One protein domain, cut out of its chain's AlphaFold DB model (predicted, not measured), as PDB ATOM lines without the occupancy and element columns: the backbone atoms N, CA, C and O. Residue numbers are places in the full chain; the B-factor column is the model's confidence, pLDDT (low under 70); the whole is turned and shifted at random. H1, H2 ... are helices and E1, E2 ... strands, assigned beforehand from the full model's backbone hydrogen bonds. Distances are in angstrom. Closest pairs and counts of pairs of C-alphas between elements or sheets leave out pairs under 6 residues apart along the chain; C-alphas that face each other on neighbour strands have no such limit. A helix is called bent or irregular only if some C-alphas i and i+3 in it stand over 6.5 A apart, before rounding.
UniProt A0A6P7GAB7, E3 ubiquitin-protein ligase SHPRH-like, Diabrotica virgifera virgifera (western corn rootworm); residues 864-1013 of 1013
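This is residues 864 to 1013 of the 1013 residues of the protein "E3 ubiquitin-protein ligase SHPRH-like" of Diabrotica virgifera virgifera (western corn rootworm) (UniProt A0A6P7GAB7). One long helix, H3, runs most of the length of the model, with H5 beside it and folding back along it; at one end of this pair sit the strand hairpin E1 and E2 and the helix H4, and at the other end H1, H2 and H6 gather round the start of H3. The loops at residues 959 to 965 and 993 to 998 stick out. The printed part has 150 residues, with named elements in the order H1 H2 H3 E1 E2 H4 H5 E3 E4 H6, mostly helix; its two antiparallel sheets have two strands each, E1 - E2 and E3 - E4. It is only just loose, close to extended, with a radius of gyration of the C-alphas of 21.9 A and spans of 63 by 44 by 29 A.

Find C-alpha 864 at (-12.617, -41.662, -54.491), where H1, residues 864 to 874, begins and runs 15.2 A. Next come H2, residues 878 to 892, 20.9 A long, and H3, residues 903 to 930, 41.4 A long, from C-alpha 903 at (-25.206, -39.581, -61.983). Then read E1, 932 to 935; E2, 938 to 944; and H4, 946 to 957, which is irregular, but only just: C-alphas 954 and 957 are 6.7 A apart. H5, 971 to 986, runs 22.6 A; E3, 987 to 990, E4, 1002 to 1005, and H6, 1007 to 1012, follow, and H6 ends at C-alpha 1012 at (-21.542, -42.544, -49.493).

Start at H3, the hub. Its residues 903 to 907 alone touch H1, closest at the C-alphas of Ser 866 and Leu 907, 6.6 A, at a shallow tilt of 6 degrees, opposite ways. H5 touches H3 at the C-alphas of Ala 927 and Phe 975, 5.6 A, at a shallow tilt of 22 degrees, opposite ways. H6 only just touches H3, with 3 pairs of C-alphas within 8 A, the closest Leu 910 and Pro 1008, 5.8 A. H6 also touches H2, closest at the C-alphas of Val 1011 and Ile 885, 6.2 A. H4 touches H5, closest at the C-alphas of Val 948 and Pro 971, 6.6 A. In the hairpin E1 and E2, look for N 933 and O 943, 2.9 A; in the hairpin E3 and E4, N 988 and O 1004, 2.9 A, both within hydrogen-bond range. Every O i to N i+4 pair is within that range in H1, H2, H3, H5 and H6; in H4, 7 of 8.

The C-alphas of Asn 875 and Gln 960 are the two farthest apart, 66.3 A. The printed part has no cut. The links H4 to H5 and E3 to E4 are long. Mean pLDDT of the printed part is 72.2; look for values under 70 at, among others, residues 933 to 943, 960 to 968 and 988 to 1005.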
ATOM      1  N   TRP A 864     -12.252 -40.247 -54.592       77.88
ATOM      2  CA  TRP A 864     -12.617 -41.662 -54.491       77.88
ATOM      3  C   TRP A 864     -14.077 -41.942 -54.872       77.88
ATOM      4  O   TRP A 864     -14.349 -42.942 -55.535       77.88
ATOM      5  N   TYR A 865     -15.015 -41.066 -54.491       80.44
ATOM      6  CA  TYR A 865     -16.418 -41.216 -54.880       80.44
ATOM      7  C   TYR A 865     -16.667 -40.707 -56.307       80.44
ATOM      8  O   TYR A 865     -17.576 -41.207 -56.963       80.44
ATOM      9  N   SER A 866     -15.847 -39.782 -56.825       81.62
ATOM     10  CA  SER A 866     -15.868 -39.393 -58.242       81.62
ATOM     11  C   SER A 866     -15.459 -40.562 -59.138       81.62
ATOM     12  O   SER A 866     -16.235 -40.973 -59.996       81.62
ATOM     13  N   ASP A 867     -14.296 -41.163 -58.872       81.75
ATOM     14  CA  ASP A 867     -13.780 -42.313 -59.621       81.75
ATOM     15  C   ASP A 867     -14.706 -43.534 -59.471       81.75
ATOM     16  O   ASP A 867     -14.913 -44.299 -60.416       81.75
ATOM     17  N   GLY A 868     -15.302 -43.707 -58.286       82.12
ATOM     18  CA  GLY A 868     -16.293 -44.748 -58.018       82.12
ATOM     19  C   GLY A 868     -17.577 -44.575 -58.834       82.12
ATOM     20  O   GLY A 868     -18.060 -45.544 -59.424       82.12
ATOM     21  N   LEU A 869     -18.116 -43.354 -58.915       81.56
ATOM     22  CA  LEU A 869     -19.292 -43.052 -59.737       81.56
ATOM     23  C   LEU A 869     -18.986 -43.212 -61.231       81.56
ATOM     24  O   LEU A 869     -19.778 -43.833 -61.944       81.56
ATOM     25  N   ASP A 870     -17.821 -42.755 -61.693       81.31
ATOM     26  CA  ASP A 870     -17.379 -42.950 -63.077       81.31
ATOM     27  C   ASP A 870     -17.240 -44.442 -63.417       81.31
ATOM     28  O   ASP A 870     -17.695 -44.895 -64.472       81.31
ATOM     29  N   TRP A 871     -16.706 -45.255 -62.501       84.94
ATOM     30  CA  TRP A 871     -16.632 -46.707 -62.666       84.94
ATOM     31  C   TRP A 871     -18.021 -47.364 -62.747       84.94
ATOM     32  O   TRP A 871     -18.237 -48.248 -63.580       84.94
ATOM     33  N   ILE A 872     -18.983 -46.933 -61.925       83.12
ATOM     34  CA  ILE A 872     -20.367 -47.441 -61.949       83.12
ATOM     35  C   ILE A 872     -21.035 -47.133 -63.295       83.12
ATOM     36  O   ILE A 872     -21.684 -48.015 -63.874       83.12
ATOM     37  N   VAL A 873     -20.834 -45.915 -63.810       81.50
ATOM     38  CA  VAL A 873     -21.345 -45.474 -65.117       81.50
ATOM     39  C   VAL A 873     -20.732 -46.311 -66.241       81.50
ATOM     40  O   VAL A 873     -21.462 -46.843 -67.080       81.50
ATOM     41  N   LEU A 874     -19.408 -46.491 -66.233       83.06
ATOM     42  CA  LEU A 874     -18.684 -47.245 -67.264       83.06
ATOM     43  C   LEU A 874     -19.086 -48.727 -67.326       83.06
ATOM     44  O   LEU A 874     -19.069 -49.318 -68.405       83.06
ATOM     45  N   ASN A 875     -19.485 -49.324 -66.198       85.25
ATOM     46  CA  ASN A 875     -19.910 -50.728 -66.123       85.25
ATOM     47  C   ASN A 875     -21.433 -50.932 -66.255       85.25
ATOM     48  O   ASN A 875     -21.909 -52.064 -66.163       85.25
ATOM     49  N   GLY A 876     -22.214 -49.866 -66.471       80.00
ATOM     50  CA  GLY A 876     -23.668 -49.951 -66.650       80.00
ATOM     51  C   GLY A 876     -24.447 -50.353 -65.389       80.00
ATOM     52  O   GLY A 876     -25.579 -50.829 -65.489       80.00
ATOM     53  N   LEU A 877     -23.862 -50.161 -64.201       83.31
ATOM     54  CA  LEU A 877     -24.434 -50.568 -62.911       83.31
ATOM     55  C   LEU A 877     -25.302 -49.480 -62.251       83.31
ATOM     56  O   LEU A 877     -25.840 -49.707 -61.165       83.31
ATOM     57  N   SER A 878     -25.506 -48.327 -62.902       79.81
ATOM     58  CA  SER A 878     -26.245 -47.188 -62.332       79.81
ATOM     59  C   SER A 878     -27.638 -47.576 -61.818       79.81
ATOM     60  O   SER A 878     -28.032 -47.163 -60.732       79.81
ATOM     61  N   LYS A 879     -28.380 -48.441 -62.526       78.69
ATOM     62  CA  LYS A 879     -29.725 -48.875 -62.089       78.69
ATOM     63  C   LYS A 879     -29.709 -49.656 -60.770       78.69
ATOM     64  O   LYS A 879     -30.621 -49.497 -59.963       78.69
ATOM     65  N   GLU A 880     -28.699 -50.498 -60.552       81.81
ATOM     66  CA  GLU A 880     -28.558 -51.258 -59.303       81.81
ATOM     67  C   GLU A 880     -28.117 -50.344 -58.153       81.81
ATOM     68  O   GLU A 880     -28.612 -50.468 -57.033       81.81
ATOM     69  N   PHE A 881     -27.236 -49.385 -58.445       84.31
ATOM     70  CA  PHE A 881     -26.773 -48.386 -57.486       84.31
ATOM     71  C   PHE A 881     -27.920 -47.488 -56.988       84.31
ATOM     72  O   PHE A 881     -28.160 -47.403 -55.783       84.31
ATOM     73  N   HIS A 882     -28.726 -46.931 -57.900       82.06
ATOM     74  CA  HIS A 882     -29.916 -46.139 -57.553       82.06
ATOM     75  C   HIS A 882     -30.957 -46.943 -56.755       82.06
ATOM     76  O   HIS A 882     -31.587 -46.410 -55.840       82.06
ATOM     77  N   ALA A 883     -31.114 -48.242 -57.034       81.69
ATOM     78  CA  ALA A 883     -32.008 -49.112 -56.264       81.69
ATOM     79  C   ALA A 883     -31.518 -49.348 -54.821       81.69
ATOM     80  O   ALA A 883     -32.337 -49.427 -53.896       81.69
ATOM     81  N   LYS A 884     -30.198 -49.430 -54.604       83.50
ATOM     82  CA  LYS A 884     -29.601 -49.522 -53.260       83.50
ATOM     83  C   LYS A 884     -29.809 -48.233 -52.471       83.50
ATOM     84  O   LYS A 884     -30.275 -48.314 -51.335       83.50
ATOM     85  N   ILE A 885     -29.603 -47.074 -53.101       82.56
ATOM     86  CA  ILE A 885     -29.895 -45.763 -52.497       82.56
ATOM     87  C   ILE A 885     -31.379 -45.670 -52.115       82.56
ATOM     88  O   ILE A 885     -31.699 -45.330 -50.983       82.56
ATOM     89  N   ASP A 886     -32.307 -46.054 -53.002       80.25
ATOM     90  CA  ASP A 886     -33.750 -46.016 -52.704       80.25
ATOM     91  C   ASP A 886     -34.137 -46.942 -51.540       80.25
ATOM     92  O   ASP A 886     -34.994 -46.604 -50.720       80.25
ATOM     93  N   THR A 887     -33.482 -48.099 -51.433       83.56
ATOM     94  CA  THR A 887     -33.686 -49.044 -50.327       83.56
ATOM     95  C   THR A 887     -33.162 -48.475 -49.007       83.56
ATOM     96  O   THR A 887     -33.854 -48.556 -47.990       83.56
ATOM     97  N   ALA A 888     -31.986 -47.845 -49.021       79.62
ATOM     98  CA  ALA A 888     -31.394 -47.205 -47.852       79.62
ATOM     99  C   ALA A 888     -32.182 -45.954 -47.410       79.62
ATOM    100  O   ALA A 888     -32.476 -45.806 -46.224       79.62
ATOM    101  N   CYS A 889     -32.646 -45.118 -48.346       79.94
ATOM    102  CA  CYS A 889     -33.532 -43.986 -48.056       79.94
ATOM    103  C   CYS A 889     -34.869 -44.436 -47.454       79.94
ATOM    104  O   CYS A 889     -35.339 -43.825 -46.497       79.94
ATOM    105  N   LYS A 890     -35.464 -45.532 -47.953       79.94
ATOM    106  CA  LYS A 890     -36.675 -46.131 -47.361       79.94
ATOM    107  C   LYS A 890     -36.426 -46.652 -45.946       79.94
ATOM    108  O   LYS A 890     -37.261 -46.429 -45.075       79.94
ATOM    109  N   ALA A 891     -35.285 -47.298 -45.703       77.50
ATOM    110  CA  ALA A 891     -34.903 -47.779 -44.373       77.50
ATOM    111  C   ALA A 891     -34.665 -46.626 -43.377       77.50
ATOM    112  O   ALA A 891     -35.052 -46.733 -42.216       77.50
ATOM    113  N   ALA A 892     -34.096 -45.510 -43.842       70.69
ATOM    114  CA  ALA A 892     -33.906 -44.281 -43.066       70.69
ATOM    115  C   ALA A 892     -35.155 -43.369 -43.028       70.69
ATOM    116  O   ALA A 892     -35.173 -42.359 -42.323       70.69
ATOM    117  N   ASN A 893     -36.218 -43.728 -43.759       71.50
ATOM    118  CA  ASN A 893     -37.475 -42.989 -43.889       71.50
ATOM    119  C   ASN A 893     -37.288 -41.543 -44.426       71.50
ATOM    120  O   ASN A 893     -37.987 -40.614 -44.016       71.50
ATOM    121  N   ILE A 894     -36.330 -41.348 -45.334       72.81
ATOM    122  CA  ILE A 894     -35.992 -40.061 -45.964       72.81
ATOM    123  C   ILE A 894     -36.564 -40.017 -47.382       72.81
ATOM    124  O   ILE A 894     -36.536 -41.010 -48.110       72.81
ATOM    125  N   GLU A 895     -37.073 -38.853 -47.787       69.69
ATOM    126  CA  GLU A 895     -37.548 -38.637 -49.151       69.69
ATOM    127  C   GLU A 895     -36.364 -38.659 -50.129       69.69
ATOM    128  O   GLU A 895     -35.499 -37.780 -50.117       69.69
ATOM    129  N   ASN A 896     -36.320 -39.680 -50.988       70.56
ATOM    130  CA  ASN A 896     -35.295 -39.782 -52.014       70.56
ATOM    131  C   ASN A 896     -35.593 -38.812 -53.174       70.56
ATOM    132  O   ASN A 896     -36.269 -39.165 -54.141       70.56
ATOM    133  N   LYS A 897     -35.036 -37.600 -53.097       65.62
ATOM    134  CA  LYS A 897     -35.132 -36.571 -54.150       65.62
ATOM    135  C   LYS A 897     -34.268 -36.862 -55.387       65.62
ATOM    136  O   LYS A 897     -34.269 -36.069 -56.322       65.62
ATOM    137  N   THR A 898     -33.530 -37.978 -55.407       63.94
ATOM    138  CA  THR A 898     -32.578 -38.325 -56.483       63.94
ATOM    139  C   THR A 898     -33.098 -39.372 -57.473       63.94
ATOM    140  O   THR A 898     -32.379 -39.743 -58.393       63.94
ATOM    141  N   ARG A 899     -34.363 -39.800 -57.335       57.56
ATOM    142  CA  ARG A 899     -34.971 -40.925 -58.075       57.56
ATOM    143  C   ARG A 899     -34.898 -40.858 -59.609       57.56
ATOM    144  O   ARG A 899     -34.921 -41.912 -60.227       57.56
ATOM    145  N   ASP A 900     -34.782 -39.661 -60.188       56.78
ATOM    146  CA  ASP A 900     -34.736 -39.421 -61.645       56.78
ATOM    147  C   ASP A 900     -33.530 -38.572 -62.089       56.78
ATOM    148  O   ASP A 900     -33.515 -37.974 -63.169       56.78
ATOM    149  N   VAL A 901     -32.505 -38.466 -61.243       63.38
ATOM    150  CA  VAL A 901     -31.415 -37.516 -61.464       63.38
ATOM    151  C   VAL A 901     -30.192 -38.228 -62.051       63.38
ATOM    152  O   VAL A 901     -29.819 -39.312 -61.615       63.38
ATOM    153  N   ARG A 902     -29.560 -37.624 -63.070       67.75
ATOM    154  CA  ARG A 902     -28.357 -38.178 -63.719       67.75
ATOM    155  C   ARG A 902     -27.195 -38.272 -62.718       67.75
ATOM    156  O   ARG A 902     -27.044 -37.392 -61.873       67.75
ATOM    157  N   ASP A 903     -26.322 -39.263 -62.894       69.31
ATOM    158  CA  ASP A 903     -25.206 -39.581 -61.983       69.31
ATOM    159  C   ASP A 903     -24.271 -38.375 -61.703       69.31
ATOM    160  O   ASP A 903     -23.799 -38.190 -60.583       69.31
ATOM    161  N   TRP A 904     -24.111 -37.444 -62.656       70.25
ATOM    162  CA  TRP A 904     -23.348 -36.195 -62.458       70.25
ATOM    163  C   TRP A 904     -23.963 -35.232 -61.425       70.25
ATOM    164  O   TRP A 904     -23.270 -34.406 -60.831       70.25
ATOM    165  N   THR A 905     -25.277 -35.290 -61.202       74.56
ATOM    166  CA  THR A 905     -25.946 -34.441 -60.208       74.56
ATOM    167  C   THR A 905     -25.802 -35.009 -58.797       74.56
ATOM    168  O   THR A 905     -25.751 -34.229 -57.848       74.56
ATOM    169  N   LEU A 906     -25.672 -36.336 -58.657       76.69
ATOM    170  CA  LEU A 906     -25.267 -36.969 -57.396       76.69
ATOM    171  C   LEU A 906     -23.854 -36.523 -57.013       76.69
ATOM    172  O   LEU A 906     -23.646 -36.076 -55.888       76.69
ATOM    173  N   LEU A 907     -22.926 -36.529 -57.975       80.06
ATOM    174  CA  LEU A 907     -21.570 -36.016 -57.770       80.06
ATOM    175  C   LEU A 907     -21.583 -34.550 -57.306       80.06
ATOM    176  O   LEU A 907     -20.956 -34.202 -56.309       80.06
ATOM    177  N   ARG A 908     -22.372 -33.690 -57.965       79.44
ATOM    178  CA  ARG A 908     -22.520 -32.276 -57.572       79.44
ATOM    179  C   ARG A 908     -23.078 -32.107 -56.154       79.44
ATOM    180  O   ARG A 908     -22.672 -31.189 -55.446       79.44
ATOM    181  N   LEU A 909     -24.016 -32.960 -55.749       81.44
ATOM    182  CA  LEU A 909     -24.617 -32.933 -54.416       81.44
ATOM    183  C   LEU A 909     -23.604 -33.335 -53.334       81.44
ATOM    184  O   LEU A 909     -23.522 -32.647 -52.317       81.44
ATOM    185  N   LEU A 910     -22.793 -34.367 -53.586       81.38
ATOM    186  CA  LEU A 910     -21.706 -34.791 -52.696       81.38
ATOM    187  C   LEU A 910     -20.622 -33.714 -52.565       81.38
ATOM    188  O   LEU A 910     -20.280 -33.333 -51.446       81.38
ATOM    189  N   CYS A 911     -20.159 -33.141 -53.680       81.19
ATOM    190  CA  CYS A 911     -19.142 -32.086 -53.648       81.19
ATOM    191  C   CYS A 911     -19.632 -30.822 -52.924       81.19
ATOM    192  O   CYS A 911     -18.878 -30.189 -52.188       81.19
ATOM    193  N   ASN A 912     -20.898 -30.431 -53.111       83.38
ATOM    194  CA  ASN A 912     -21.470 -29.286 -52.397       83.38
ATOM    195  C   ASN A 912     -21.570 -29.548 -50.889       83.38
ATOM    196  O   ASN A 912     -21.305 -28.647 -50.094       83.38
ATOM    197  N   TRP A 913     -21.947 -30.767 -50.502       83.56
ATOM    198  CA  TRP A 913     -22.053 -31.167 -49.104       83.56
ATOM    199  C   TRP A 913     -20.682 -31.211 -48.413       83.56
ATOM    200  O   TRP A 913     -20.517 -30.606 -47.355       83.56
ATOM    201  N   GLU A 914     -19.674 -31.815 -49.043       82.06
ATOM    202  CA  GLU A 914     -18.303 -31.874 -48.518       82.06
ATOM    203  C   GLU A 914     -17.685 -30.472 -48.359       82.06
ATOM    204  O   GLU A 914     -17.123 -30.147 -47.309       82.06
ATOM    205  N   ASN A 915     -17.872 -29.589 -49.346       83.81
ATOM    206  CA  ASN A 915     -17.409 -28.198 -49.266       83.81
ATOM    207  C   ASN A 915     -18.111 -27.405 -48.151       83.81
ATOM    208  O   ASN A 915     -17.471 -26.606 -47.454       83.81
ATOM    209  N   ALA A 916     -19.416 -27.621 -47.963       84.06
ATOM    210  CA  ALA A 916     -20.171 -27.003 -46.878       84.06
ATOM    211  C   ALA A 916     -19.658 -27.474 -45.508       84.06
ATOM    212  O   ALA A 916     -19.408 -26.641 -44.635       84.06
ATOM    213  N   LEU A 917     -19.415 -28.779 -45.342       83.62
ATOM    214  CA  LEU A 917     -18.840 -29.345 -44.118       83.62
ATOM    215  C   LEU A 917     -17.455 -28.781 -43.814       83.62
ATOM    216  O   LEU A 917     -17.189 -28.391 -42.678       83.62
ATOM    217  N   TYR A 918     -16.581 -28.694 -44.815       83.06
ATOM    218  CA  TYR A 918     -15.235 -28.150 -44.643       83.06
ATOM    219  C   TYR A 918     -15.253 -26.677 -44.209       83.06
ATOM    220  O   TYR A 918     -14.518 -26.280 -43.301       83.06
ATOM    221  N   THR A 919     -16.123 -25.875 -44.825       86.06
ATOM    222  CA  THR A 919     -16.268 -24.444 -44.514       86.06
ATOM    223  C   THR A 919     -16.818 -24.245 -43.105       86.06
ATOM    224  O   THR A 919     -16.201 -23.553 -42.295       86.06
ATOM    225  N   LEU A 920     -17.919 -24.926 -42.768       85.69
ATOM    226  CA  LEU A 920     -18.535 -24.852 -41.442       85.69
ATOM    227  C   LEU A 920     -17.594 -25.364 -40.345       85.69
ATOM    228  O   LEU A 920     -17.506 -24.756 -39.283       85.69
ATOM    229  N   ARG A 921     -16.826 -26.428 -40.607       84.00
ATOM    230  CA  ARG A 921     -15.814 -26.946 -39.674       84.00
ATOM    231  C   ARG A 921     -14.764 -25.884 -39.342       84.00
ATOM    232  O   ARG A 921     -14.438 -25.698 -38.171       84.00
ATOM    233  N   LYS A 922     -14.255 -25.155 -40.342       83.81
ATOM    234  CA  LYS A 922     -13.311 -24.044 -40.121       83.81
ATOM    235  C   LYS A 922     -13.928 -22.906 -39.315       83.81
ATOM    236  O   LYS A 922     -13.274 -22.395 -38.409       83.81
ATOM    237  N   GLU A 923     -15.167 -22.532 -39.622       85.00
ATOM    238  CA  GLU A 923     -15.897 -21.495 -38.882       85.00
ATOM    239  C   GLU A 923     -16.095 -21.880 -37.410       85.00
ATOM    240  O   GLU A 923     -15.869 -21.059 -36.523       85.00
ATOM    241  N   VAL A 924     -16.446 -23.142 -37.137       84.00
ATOM    242  CA  VAL A 924     -16.589 -23.673 -35.775       84.00
ATOM    243  C   VAL A 924     -15.253 -23.619 -35.032       84.00
ATOM    244  O   VAL A 924     -15.211 -23.095 -33.923       84.00
ATOM    245  N   PHE A 925     -14.149 -24.076 -35.632       81.25
ATOM    246  CA  PHE A 925     -12.831 -24.016 -34.982       81.25
ATOM    247  C   PHE A 925     -12.353 -22.589 -34.708       81.25
ATOM    248  O   PHE A 925     -11.836 -22.321 -33.624       81.25
ATOM    249  N   ALA A 926     -12.558 -21.667 -35.652       82.12
ATOM    250  CA  ALA A 926     -12.248 -20.256 -35.446       82.12
ATOM    251  C   ALA A 926     -13.083 -19.666 -34.296       82.12
ATOM    252  O   ALA A 926     -12.547 -18.999 -33.412       82.12
ATOM    253  N   ALA A 927     -14.378 -19.990 -34.246       81.31
ATOM    254  CA  ALA A 927     -15.268 -19.543 -33.181       81.31
ATOM    255  C   ALA A 927     -14.905 -20.128 -31.802       81.31
ATOM    256  O   ALA A 927     -15.057 -19.425 -30.806       81.31
ATOM    257  N   VAL A 928     -14.401 -21.369 -31.719       79.12
ATOM    258  CA  VAL A 928     -13.877 -21.951 -30.464       79.12
ATOM    259  C   VAL A 928     -12.624 -21.211 -30.006       79.12
ATOM    260  O   VAL A 928     -12.525 -20.853 -28.832       79.12
ATOM    261  N   ALA A 929     -11.685 -20.949 -30.919       76.62
ATOM    262  CA  ALA A 929     -10.438 -20.253 -30.602       76.62
ATOM    263  C   ALA A 929     -10.682 -18.836 -30.045       76.62
ATOM    264  O   ALA A 929      -9.958 -18.374 -29.163       76.62
ATOM    265  N   ASP A 930     -11.750 -18.167 -30.487       76.50
ATOM    266  CA  ASP A 930     -12.110 -16.829 -30.018       76.50
ATOM    267  C   ASP A 930     -12.620 -16.777 -28.564       76.50
ATOM    268  O   ASP A 930     -12.530 -15.715 -27.930       76.50
ATOM    269  N   LEU A 931     -13.115 -17.892 -28.007       75.88
ATOM    270  CA  LEU A 931     -13.696 -17.961 -26.655       75.88
ATOM    271  C   LEU A 931     -12.651 -17.978 -25.530       75.88
ATOM    272  O   LEU A 931     -12.975 -17.658 -24.381       75.88
ATOM    273  N   TYR A 932     -11.408 -18.316 -25.857       72.44
ATOM    274  CA  TYR A 932     -10.379 -18.671 -24.890       72.44
ATOM    275  C   TYR A 932      -9.113 -17.812 -25.022       72.44
ATOM    276  O   TYR A 932      -8.786 -17.303 -26.093       72.44
ATOM    277  N   GLU A 933      -8.397 -17.646 -23.911       68.38
ATOM    278  CA  GLU A 933      -7.049 -17.078 -23.823       68.38
ATOM    279  C   GLU A 933      -6.116 -18.088 -23.141       68.38
ATOM    280  O   GLU A 933      -6.512 -18.810 -22.221       68.38
ATOM    281  N   ASN A 934      -4.857 -18.136 -23.578       62.25
ATOM    282  CA  ASN A 934      -3.840 -18.949 -22.917       62.25
ATOM    283  C   ASN A 934      -3.414 -18.265 -21.613       62.25
ATOM    284  O   ASN A 934      -3.092 -17.074 -21.627       62.25
ATOM    285  N   ALA A 935      -3.381 -18.995 -20.494       58.66
ATOM    286  CA  ALA A 935      -2.909 -18.420 -19.239       58.66
ATOM    287  C   ALA A 935      -1.434 -17.983 -19.360       58.66
ATOM    288  O   ALA A 935      -0.608 -18.751 -19.865       58.66
ATOM    289  N   PRO A 936      -1.060 -16.805 -18.826       53.81
ATOM    290  CA  PRO A 936       0.294 -16.257 -18.956       53.81
ATOM    291  C   PRO A 936       1.395 -17.134 -18.331       53.81
ATOM    292  O   PRO A 936       2.549 -17.037 -18.732       53.81
ATOM    293  N   HIS A 937       1.050 -18.027 -17.394       50.03
ATOM    294  CA  HIS A 937       2.008 -18.879 -16.675       50.03
ATOM    295  C   HIS A 937       1.866 -20.382 -16.955       50.03
ATOM    296  O   HIS A 937       2.635 -21.173 -16.417       50.03
ATOM    297  N   ASN A 938       0.907 -20.802 -17.789       52.03
ATOM    298  CA  ASN A 938       0.773 -22.205 -18.173       52.03
ATOM    299  C   ASN A 938       0.031 -22.327 -19.510       52.03
ATOM    300  O   ASN A 938      -1.181 -22.128 -19.567       52.03
ATOM    301  N   ARG A 939       0.748 -22.696 -20.581       48.56
ATOM    302  CA  ARG A 939       0.176 -22.842 -21.935       48.56
ATOM    303  C   ARG A 939      -0.941 -23.886 -22.023       48.56
ATOM    304  O   ARG A 939      -1.703 -23.860 -22.975       48.56
ATOM    305  N   PHE A 940      -1.048 -24.771 -21.033       46.19
ATOM    306  CA  PHE A 940      -2.068 -25.818 -20.974       46.19
ATOM    307  C   PHE A 940      -3.283 -25.445 -20.114       46.19
ATOM    308  O   PHE A 940      -4.255 -26.201 -20.069       46.19
ATOM    309  N   LYS A 941      -3.255 -24.287 -19.435       55.19
ATOM    310  CA  LYS A 941      -4.388 -23.782 -18.655       55.19
ATOM    311  C   LYS A 941      -5.099 -22.702 -19.460       55.19
ATOM    312  O   LYS A 941      -4.588 -21.602 -19.651       55.19
ATOM    313  N   VAL A 942      -6.282 -23.045 -19.945       59.41
ATOM    314  CA  VAL A 942      -7.114 -22.157 -20.748       59.41
ATOM    315  C   VAL A 942      -7.968 -21.294 -19.818       59.41
ATOM    316  O   VAL A 942      -8.611 -21.814 -18.906       59.41
ATOM    317  N   VAL A 943      -7.971 -19.977 -20.024       64.56
ATOM    318  CA  VAL A 943      -8.771 -19.023 -19.241       64.56
ATOM    319  C   VAL A 943      -9.773 -18.350 -20.171       64.56
ATOM    320  O   VAL A 943      -9.431 -17.902 -21.262       64.56
ATOM    321  N   ILE A 944     -11.038 -18.290 -19.757       71.44
ATOM    322  CA  ILE A 944     -12.079 -17.604 -20.529       71.44
ATOM    323  C   ILE A 944     -11.816 -16.098 -20.465       71.44
ATOM    324  O   ILE A 944     -11.641 -15.537 -19.380       71.44
ATOM    325  N   LYS A 945     -11.836 -15.424 -21.619       74.88
ATOM    326  CA  LYS A 945     -11.639 -13.970 -21.687       74.88
ATOM    327  C   LYS A 945     -12.692 -13.258 -20.829       74.88
ATOM    328  O   LYS A 945     -13.891 -13.482 -21.012       74.88
ATOM    329  N   LYS A 946     -12.290 -12.328 -19.950       74.56
ATOM    330  CA  LYS A 946     -13.239 -11.556 -19.107       74.56
ATOM    331  C   LYS A 946     -14.313 -10.845 -19.943       74.56
ATOM    332  O   LYS A 946     -15.480 -10.816 -19.563       74.56
ATOM    333  N   SER A 947     -13.939 -10.354 -21.126       77.56
ATOM    334  CA  SER A 947     -14.856  -9.717 -22.080       77.56
ATOM    335  C   SER A 947     -15.961 -10.655 -22.589       77.56
ATOM    336  O   SER A 947     -17.065 -10.195 -22.881       77.56
ATOM    337  N   VAL A 948     -15.697 -11.964 -22.674       80.81
ATOM    338  CA  VAL A 948     -16.680 -12.989 -23.059       80.81
ATOM    339  C   VAL A 948     -17.654 -13.238 -21.912       80.81
ATOM    340  O   VAL A 948     -18.858 -13.268 -22.156       80.81
ATOM    341  N   VAL A 949     -17.165 -13.316 -20.668       81.19
ATOM    342  CA  VAL A 949     -18.006 -13.503 -19.471       81.19
ATOM    343  C   VAL A 949     -19.000 -12.350 -19.316       81.19
ATOM    344  O   VAL A 949     -20.200 -12.592 -19.208       81.19
ATOM    345  N   THR A 950     -18.544 -11.096 -19.402       80.62
ATOM    346  CA  THR A 950     -19.428  -9.919 -19.293       80.62
ATOM    347  C   THR A 950     -20.468  -9.875 -20.418       80.62
ATOM    348  O   THR A 950     -21.643  -9.588 -20.183       80.62
ATOM    349  N   LYS A 951     -20.072 -10.212 -21.655       81.19
ATOM    350  CA  LYS A 951     -20.999 -10.288 -22.799       81.19
ATOM    351  C   LYS A 951     -22.005 -11.433 -22.657       81.19
ATOM    352  O   LYS A 951     -23.158 -11.263 -23.042       81.19
ATOM    353  N   ALA A 952     -21.599 -12.585 -22.125       82.75
ATOM    354  CA  ALA A 952     -22.481 -13.723 -21.867       82.75
ATOM    355  C   ALA A 952     -23.474 -13.426 -20.733       82.75
ATOM    356  O   ALA A 952     -24.669 -13.707 -20.878       82.75
ATOM    357  N   MET A 953     -23.008 -12.767 -19.663       80.44
ATOM    358  CA  MET A 953     -23.839 -12.286 -18.556       80.44
ATOM    359  C   MET A 953     -25.000 -11.429 -19.052       80.44
ATOM    360  O   MET A 953     -26.154 -11.748 -18.780       80.44
ATOM    361  N   ASN A 954     -24.699 -10.414 -19.862       79.56
ATOM    362  CA  ASN A 954     -25.705  -9.488 -20.381       79.56
ATOM    363  C   ASN A 954     -26.576 -10.091 -21.501       79.56
ATOM    364  O   ASN A 954     -27.590  -9.505 -21.871       79.56
ATOM    365  N   CYS A 955     -26.192 -11.245 -22.061       80.31
ATOM    366  CA  CYS A 955     -26.890 -11.882 -23.178       80.31
ATOM    367  C   CYS A 955     -27.891 -12.957 -22.726       80.31
ATOM    368  O   CYS A 955     -29.050 -12.900 -23.134       80.31
ATOM    369  N   HIS A 956     -27.463 -13.940 -21.920       78.81
ATOM    370  CA  HIS A 956     -28.302 -15.103 -21.580       78.81
ATOM    371  C   HIS A 956     -28.235 -15.580 -20.121       78.81
ATOM    372  O   HIS A 956     -29.112 -16.347 -19.735       78.81
ATOM    373  N   LEU A 957     -27.269 -15.137 -19.303       81.62
ATOM    374  CA  LEU A 957     -27.203 -15.550 -17.887       81.62
ATOM    375  C   LEU A 957     -27.988 -14.610 -16.957       81.62
ATOM    376  O   LEU A 957     -28.662 -15.077 -16.046       81.62
ATOM    377  N   ARG A 958     -27.930 -13.290 -17.185       79.38
ATOM    378  CA  ARG A 958     -28.676 -12.274 -16.419       79.38
ATOM    379  C   ARG A 958     -29.064 -11.081 -17.314       79.38
ATOM    380  O   ARG A 958     -28.508  -9.994 -17.167       79.38
ATOM    381  N   PRO A 959     -29.984 -11.271 -18.278       75.56
ATOM    382  CA  PRO A 959     -30.406 -10.200 -19.176       75.56
ATOM    383  C   PRO A 959     -31.158  -9.110 -18.397       75.56
ATOM    384  O   PRO A 959     -32.075  -9.416 -17.639       75.56
ATOM    385  N   GLN A 960     -30.773  -7.842 -18.573       66.75
ATOM    386  CA  GLN A 960     -31.400  -6.714 -17.867       66.75
ATOM    387  C   GLN A 960     -32.755  -6.287 -18.464       66.75
ATOM    388  O   GLN A 960     -33.537  -5.641 -17.776       66.75
ATOM    389  N   GLU A 961     -33.080  -6.701 -19.693       63.03
ATOM    390  CA  GLU A 961     -34.337  -6.357 -20.366       63.03
ATOM    391  C   GLU A 961     -35.138  -7.614 -20.738       63.03
ATOM    392  O   GLU A 961     -34.599  -8.601 -21.256       63.03
ATOM    393  N   LYS A 962     -36.455  -7.581 -20.487       54.81
ATOM    394  CA  LYS A 962     -37.390  -8.605 -20.968       54.81
ATOM    395  C   LYS A 962     -37.390  -8.568 -22.498       54.81
ATOM    396  O   LYS A 962     -37.804  -7.590 -23.100       54.81
ATOM    397  N   ARG A 963     -36.876  -9.649 -23.088       54.09
ATOM    398  CA  ARG A 963     -36.751  -9.950 -24.522       54.09
ATOM    399  C   ARG A 963     -37.765  -9.239 -25.432       54.09
ATOM    400  O   ARG A 963     -38.783  -9.825 -25.773       54.09
ATOM    401  N   GLU A 964     -37.351  -8.122 -26.012       49.00
ATOM    402  CA  GLU A 964     -37.641  -7.819 -27.411       49.00
ATOM    403  C   GLU A 964     -36.344  -7.351 -28.090       49.00
ATOM    404  O   GLU A 964     -35.904  -6.220 -27.960       49.00
ATOM    405  N   LYS A 965     -35.698  -8.274 -28.816       53.50
ATOM    406  CA  LYS A 965     -34.673  -7.982 -29.839       53.50
ATOM    407  C   LYS A 965     -33.383  -7.269 -29.376       53.50
ATOM    408  O   LYS A 965     -32.913  -6.346 -30.037       53.50
ATOM    409  N   SER A 966     -32.682  -7.806 -28.377       50.94
ATOM    410  CA  SER A 966     -31.223  -7.599 -28.306       50.94
ATOM    411  C   SER A 966     -30.556  -8.289 -29.510       50.94
ATOM    412  O   SER A 966     -30.497  -9.518 -29.603       50.94
ATOM    413  N   THR A 967     -30.107  -7.499 -30.489       55.09
ATOM    414  CA  THR A 967     -29.515  -7.965 -31.759       55.09
ATOM    415  C   THR A 967     -28.063  -8.430 -31.627       55.09
ATOM    416  O   THR A 967     -27.548  -9.103 -32.521       55.09
ATOM    417  N   LYS A 968     -27.388  -8.137 -30.509       60.22
ATOM    418  CA  LYS A 968     -25.980  -8.499 -30.296       60.22
ATOM    419  C   LYS A 968     -25.870  -9.792 -29.487       60.22
ATOM    420  O   LYS A 968     -25.851  -9.780 -28.260       60.22
ATOM    421  N   LYS A 969     -25.781 -10.927 -30.187       72.25
ATOM    422  CA  LYS A 969     -25.492 -12.229 -29.565       72.25
ATOM    423  C   LYS A 969     -24.056 -12.256 -29.034       72.25
ATOM    424  O   LYS A 969     -23.142 -11.778 -29.702       72.25
ATOM    425  N   CYS A 970     -23.858 -12.813 -27.838       83.19
ATOM    426  CA  CYS A 970     -22.515 -13.002 -27.286       83.19
ATOM    427  C   CYS A 970     -21.713 -14.044 -28.099       83.19
ATOM    428  O   CYS A 970     -22.327 -14.869 -28.785       83.19
ATOM    429  N   PRO A 971     -20.368 -14.053 -28.000       83.06
ATOM    430  CA  PRO A 971     -19.514 -15.019 -28.697       83.06
ATOM    431  C   PRO A 971     -19.937 -16.481 -28.495       83.06
ATOM    432  O   PRO A 971     -19.989 -17.240 -29.454       83.06
ATOM    433  N   THR A 972     -20.367 -16.860 -27.288       83.75
ATOM    434  CA  THR A 972     -20.859 -18.215 -26.984       83.75
ATOM    435  C   THR A 972     -22.138 -18.568 -27.751       83.75
ATOM    436  O   THR A 972     -22.270 -19.666 -28.280       83.75
ATOM    437  N   CYS A 973     -23.084 -17.632 -27.878       83.19
ATOM    438  CA  CYS A 973     -24.305 -17.850 -28.660       83.19
ATOM    439  C   CYS A 973     -24.041 -17.863 -30.173       83.19
ATOM    440  O   CYS A 973     -24.802 -18.474 -30.922       83.19
ATOM    441  N   LEU A 974     -23.014 -17.145 -30.637       83.94
ATOM    442  CA  LEU A 974     -22.570 -17.195 -32.030       83.94
ATOM    443  C   LEU A 974     -21.909 -18.541 -32.335       83.94
ATOM    444  O   LEU A 974     -22.245 -19.153 -33.345       83.94
ATOM    445  N   PHE A 975     -21.070 -19.034 -31.424       85.31
ATOM    446  CA  PHE A 975     -20.507 -20.378 -31.489       85.31
ATOM    447  C   PHE A 975     -21.605 -21.449 -31.539       85.31
ATOM    448  O   PHE A 975     -21.608 -22.251 -32.468       85.31
ATOM    449  N   ASN A 976     -22.599 -21.402 -30.639       84.81
ATOM    450  CA  ASN A 976     -23.697 -22.381 -30.631       84.81
ATOM    451  C   ASN A 976     -24.460 -22.418 -31.962       84.81
ATOM    452  O   ASN A 976     -24.779 -23.485 -32.463       84.81
ATOM    453  N   LYS A 977     -24.693 -21.257 -32.588       84.88
ATOM    454  CA  LYS A 977     -25.303 -21.195 -33.926       84.88
ATOM    455  C   LYS A 977     -24.441 -21.826 -35.016       84.88
ATOM    456  O   LYS A 977     -24.983 -22.397 -35.959       84.88
ATOM    457  N   CYS A 978     -23.126 -21.632 -34.957       84.19
ATOM    458  CA  CYS A 978     -22.211 -22.236 -35.924       84.19
ATOM    459  C   CYS A 978     -22.188 -23.756 -35.742       84.19
ATOM    460  O   CYS A 978     -22.238 -24.485 -36.729       84.19
ATOM    461  N   LEU A 979     -22.210 -24.219 -34.489       84.38
ATOM    462  CA  LEU A 979     -22.296 -25.631 -34.147       84.38
ATOM    463  C   LEU A 979     -23.616 -26.255 -34.619       84.38
ATOM    464  O   LEU A 979     -23.577 -27.262 -35.308       84.38
ATOM    465  N   GLU A 980     -24.762 -25.619 -34.361       83.62
ATOM    466  CA  GLU A 980     -26.075 -26.068 -34.852       83.62
ATOM    467  C   GLU A 980     -26.092 -26.209 -36.384       83.62
ATOM    468  O   GLU A 980     -26.576 -27.205 -36.916       83.62
ATOM    469  N   LYS A 981     -25.530 -25.238 -37.116       83.56
ATOM    470  CA  LYS A 981     -25.417 -25.322 -38.583       83.56
ATOM    471  C   LYS A 981     -24.526 -26.480 -39.036       83.56
ATOM    472  O   LYS A 981     -24.848 -27.146 -40.019       83.56
ATOM    473  N   TYR A 982     -23.408 -26.698 -38.348       84.94
ATOM    474  CA  TYR A 982     -22.493 -27.799 -38.632       84.94
ATOM    475  C   TYR A 982     -23.152 -29.157 -38.353       84.94
ATOM    476  O   TYR A 982     -23.124 -30.034 -39.215       84.94
ATOM    477  N   GLU A 983     -23.836 -29.299 -37.215       82.19
ATOM    478  CA  GLU A 983     -24.585 -30.505 -36.852       82.19
ATOM    479  C   GLU A 983     -25.702 -30.819 -37.845       82.19
ATOM    480  O   GLU A 983     -25.783 -31.952 -38.303       82.19
ATOM    481  N   LEU A 984     -26.505 -29.827 -38.244       80.50
ATOM    482  CA  LEU A 984     -27.580 -30.011 -39.229       80.50
ATOM    483  C   LEU A 984     -27.069 -30.423 -40.617       80.50
ATOM    484  O   LEU A 984     -27.828 -30.967 -41.419       80.50
ATOM    485  N   THR A 985     -25.800 -30.136 -40.916       80.38
ATOM    486  CA  THR A 985     -25.159 -30.552 -42.171       80.38
ATOM    487  C   THR A 985     -24.601 -31.974 -42.068       80.38
ATOM    488  O   THR A 985     -24.589 -32.686 -43.071       80.38
ATOM    489  N   LEU A 986     -24.171 -32.402 -40.875       77.31
ATOM    490  CA  LEU A 986     -23.711 -33.765 -40.591       77.31
ATOM    491  C   LEU A 986     -24.884 -34.743 -40.463       77.31
ATOM    492  O   LEU A 986     -24.947 -35.711 -41.203       77.31
ATOM    493  N   CYS A 987     -25.845 -34.464 -39.583       72.44
ATOM    494  CA  CYS A 987     -26.935 -35.370 -39.228       72.44
ATOM    495  C   CYS A 987     -28.288 -34.647 -39.266       72.44
ATOM    496  O   CYS A 987     -28.405 -33.483 -38.885       72.44
ATOM    497  N   TYR A 988     -29.352 -35.360 -39.645       65.44
ATOM    498  CA  TYR A 988     -30.724 -34.881 -39.467       65.44
ATOM    499  C   TYR A 988     -31.291 -35.397 -38.139       65.44
ATOM    500  O   TYR A 988     -31.132 -36.576 -37.814       65.44
ATOM    501  N   TYR A 989     -31.995 -34.554 -37.387       59.16
ATOM    502  CA  TYR A 989     -32.689 -34.950 -36.161       59.16
ATOM    503  C   TYR A 989     -34.183 -35.104 -36.447       59.16
ATOM    504  O   TYR A 989     -34.851 -34.147 -36.840       59.16
ATOM    505  N   ARG A 990     -34.721 -36.312 -36.261       57.09
ATOM    506  CA  ARG A 990     -36.155 -36.575 -36.421       57.09
ATOM    507  C   ARG A 990     -36.799 -36.857 -35.071       57.09
ATOM    508  O   ARG A 990     -36.274 -37.649 -34.294       57.09
ATOM    509  N   GLU A 991     -37.962 -36.259 -34.835       50.09
ATOM    510  CA  GLU A 991     -38.817 -36.623 -33.707       50.09
ATOM    511  C   GLU A 991     -39.340 -38.048 -33.916       50.09
ATOM    512  O   GLU A 991     -40.078 -38.335 -34.865       50.09
ATOM    513  N   CYS A 992     -38.920 -38.970 -33.053       45.50
ATOM    514  CA  CYS A 992     -39.478 -40.313 -33.017       45.50
ATOM    515  C   CYS A 992     -40.782 -40.256 -32.204       45.50
ATOM    516  O   CYS A 992     -40.786 -39.770 -31.077       45.50
ATOM    517  N   GLY A 993     -41.891 -40.704 -32.798       44.41
ATOM    518  CA  GLY A 993     -43.229 -40.588 -32.215       44.41
ATOM    519  C   GLY A 993     -43.368 -41.160 -30.796       44.41
ATOM    520  O   GLY A 993     -42.710 -42.133 -30.434       44.41
ATOM    521  N   TYR A 994     -44.273 -40.520 -30.046       42.50
ATOM    522  CA  TYR A 994     -44.719 -40.771 -28.673       42.50
ATOM    523  C   TYR A 994     -44.524 -42.211 -28.160       42.50
ATOM    524  O   TYR A 994     -45.289 -43.112 -28.490       42.50
ATOM    525  N   ASN A 995     -43.568 -42.376 -27.246       37.66
ATOM    526  CA  ASN A 995     -43.731 -43.222 -26.069       37.66
ATOM    527  C   ASN A 995     -43.328 -42.377 -24.859       37.66
ATOM    528  O   ASN A 995     -42.314 -41.681 -24.880       37.66
ATOM    529  N   GLU A 996     -44.192 -42.372 -23.851       44.69
ATOM    530  CA  GLU A 996     -44.171 -41.462 -22.712       44.69
ATOM    531  C   GLU A 996     -42.780 -41.376 -22.040       44.69
ATOM    532  O   GLU A 996     -42.217 -42.371 -21.587       44.69
ATOM    533  N   HIS A 997     -42.269 -40.140 -21.959       40.78
ATOM    534  CA  HIS A 997     -41.210 -39.636 -21.067       40.78
ATOM    535  C   HIS A 997     -39.714 -39.697 -21.437       40.78
ATOM    536  O   HIS A 997     -38.914 -39.270 -20.607       40.78
ATOM    537  N   VAL A 998     -39.297 -40.031 -22.666       38.94
ATOM    538  CA  VAL A 998     -37.920 -39.708 -23.123       38.94
ATOM    539  C   VAL A 998     -37.910 -39.297 -24.600       38.94
ATOM    540  O   VAL A 998     -38.257 -40.091 -25.470       38.94
ATOM    541  N   TYR A 999     -37.505 -38.057 -24.895       38.75
ATOM    542  CA  TYR A 999     -37.233 -37.603 -26.263       38.75
ATOM    543  C   TYR A 999     -35.915 -38.223 -26.754       38.75
ATOM    544  O   TYR A 999     -34.851 -37.629 -26.599       38.75
ATOM    545  N   ASP A1000     -35.971 -39.425 -27.328       41.09
ATOM    546  CA  ASP A1000     -34.811 -40.041 -27.980       41.09
ATOM    547  C   ASP A1000     -34.650 -39.472 -29.396       41.09
ATOM    548  O   ASP A1000     -35.228 -39.956 -30.374       41.09
ATOM    549  N   TRP A1001     -33.843 -38.419 -29.508       50.22
ATOM    550  CA  TRP A1001     -33.365 -37.911 -30.789       50.22
ATOM    551  C   TRP A1001     -32.332 -38.889 -31.347       50.22
ATOM    552  O   TRP A1001     -31.223 -39.003 -30.826       50.22
ATOM    553  N   LYS A1002     -32.682 -39.619 -32.409       55.06
ATOM    554  CA  LYS A1002     -31.708 -40.452 -33.122       55.06
ATOM    555  C   LYS A1002     -31.078 -39.649 -34.259       55.06
ATOM    556  O   LYS A1002     -31.831 -39.065 -35.041       55.06
ATOM    557  N   PRO A1003     -29.738 -39.640 -34.388       58.16
ATOM    558  CA  PRO A1003     -29.095 -39.089 -35.570       58.16
ATOM    559  C   PRO A1003     -29.534 -39.926 -36.775       58.16
ATOM    560  O   PRO A1003     -29.256 -41.125 -36.852       58.16
ATOM    561  N   THR A1004     -30.289 -39.310 -37.678       62.44
ATOM    562  CA  THR A1004     -30.639 -39.905 -38.970       62.44
ATOM    563  C   THR A1004     -29.636 -39.435 -40.018       62.44
ATOM    564  O   THR A1004     -29.360 -38.233 -40.072       62.44
ATOM    565  N   PRO A1005     -29.088 -40.351 -40.835       66.25
ATOM    566  CA  PRO A1005     -28.076 -39.990 -41.814       66.25
ATOM    567  C   PRO A1005     -28.667 -39.070 -42.882       66.25
ATOM    568  O   PRO A1005     -29.835 -39.211 -43.249       66.25
ATOM    569  N   THR A1006     -27.886 -38.125 -43.391       73.12
ATOM    570  CA  THR A1006     -28.331 -37.250 -44.486       73.12
ATOM    571  C   THR A1006     -28.326 -37.995 -45.830       73.12
ATOM    572  O   THR A1006     -27.701 -39.041 -45.986       73.12
ATOM    573  N   LEU A1007     -29.037 -37.476 -46.839       69.75
ATOM    574  CA  LEU A1007     -29.038 -38.080 -48.181       69.75
ATOM    575  C   LEU A1007     -27.614 -38.225 -48.780       69.75
ATOM    576  O   LEU A1007     -27.329 -39.303 -49.294       69.75
ATOM    577  N   PRO A1008     -26.706 -37.229 -48.679       73.25
ATOM    578  CA  PRO A1008     -25.293 -37.403 -49.032       73.25
ATOM    579  C   PRO A1008     -24.600 -38.561 -48.295       73.25
ATOM    580  O   PRO A1008     -23.877 -39.328 -48.924       73.25
ATOM    581  N   GLU A1009     -24.846 -38.736 -46.992       71.69
ATOM    582  CA  GLU A1009     -24.258 -39.835 -46.211       71.69
ATOM    583  C   GLU A1009     -24.769 -41.206 -46.656       71.69
ATOM    584  O   GLU A1009     -23.993 -42.153 -46.723       71.69
ATOM    585  N   ILE A1010     -26.054 -41.312 -47.003       72.94
ATOM    586  CA  ILE A1010     -26.641 -42.546 -47.545       72.94
ATOM    587  C   ILE A1010     -26.045 -42.896 -48.912       72.94
ATOM    588  O   ILE A1010     -25.914 -44.070 -49.226       72.94
ATOM    589  N   VAL A1011     -25.699 -41.899 -49.730       70.44
ATOM    590  CA  VAL A1011     -25.063 -42.122 -51.040       70.44
ATOM    591  C   VAL A1011     -23.598 -42.563 -50.889       70.44
ATOM    592  O   VAL A1011     -23.083 -43.260 -51.759       70.44
ATOM    593  N   MET A1012     -22.930 -42.167 -49.800       69.50
ATOM    594  CA  MET A1012     -21.542 -42.544 -49.493       69.50
ATOM    595  C   MET A1012     -21.403 -43.945 -48.874       69.50
ATOM    596  O   MET A1012     -20.325 -44.533 -48.970       69.50
ATOM    597  N   GLN A1013     -22.451 -44.452 -48.213       66.19
ATOM    598  CA  GLN A1013     -22.525 -45.805 -47.634       66.19
ATOM    599  C   GLN A1013     -22.892 -46.855 -48.683       66.19
ATOM    600  O   GLN A1013     -22.319 -47.968 -48.603       66.19
TER     601      GLN A1013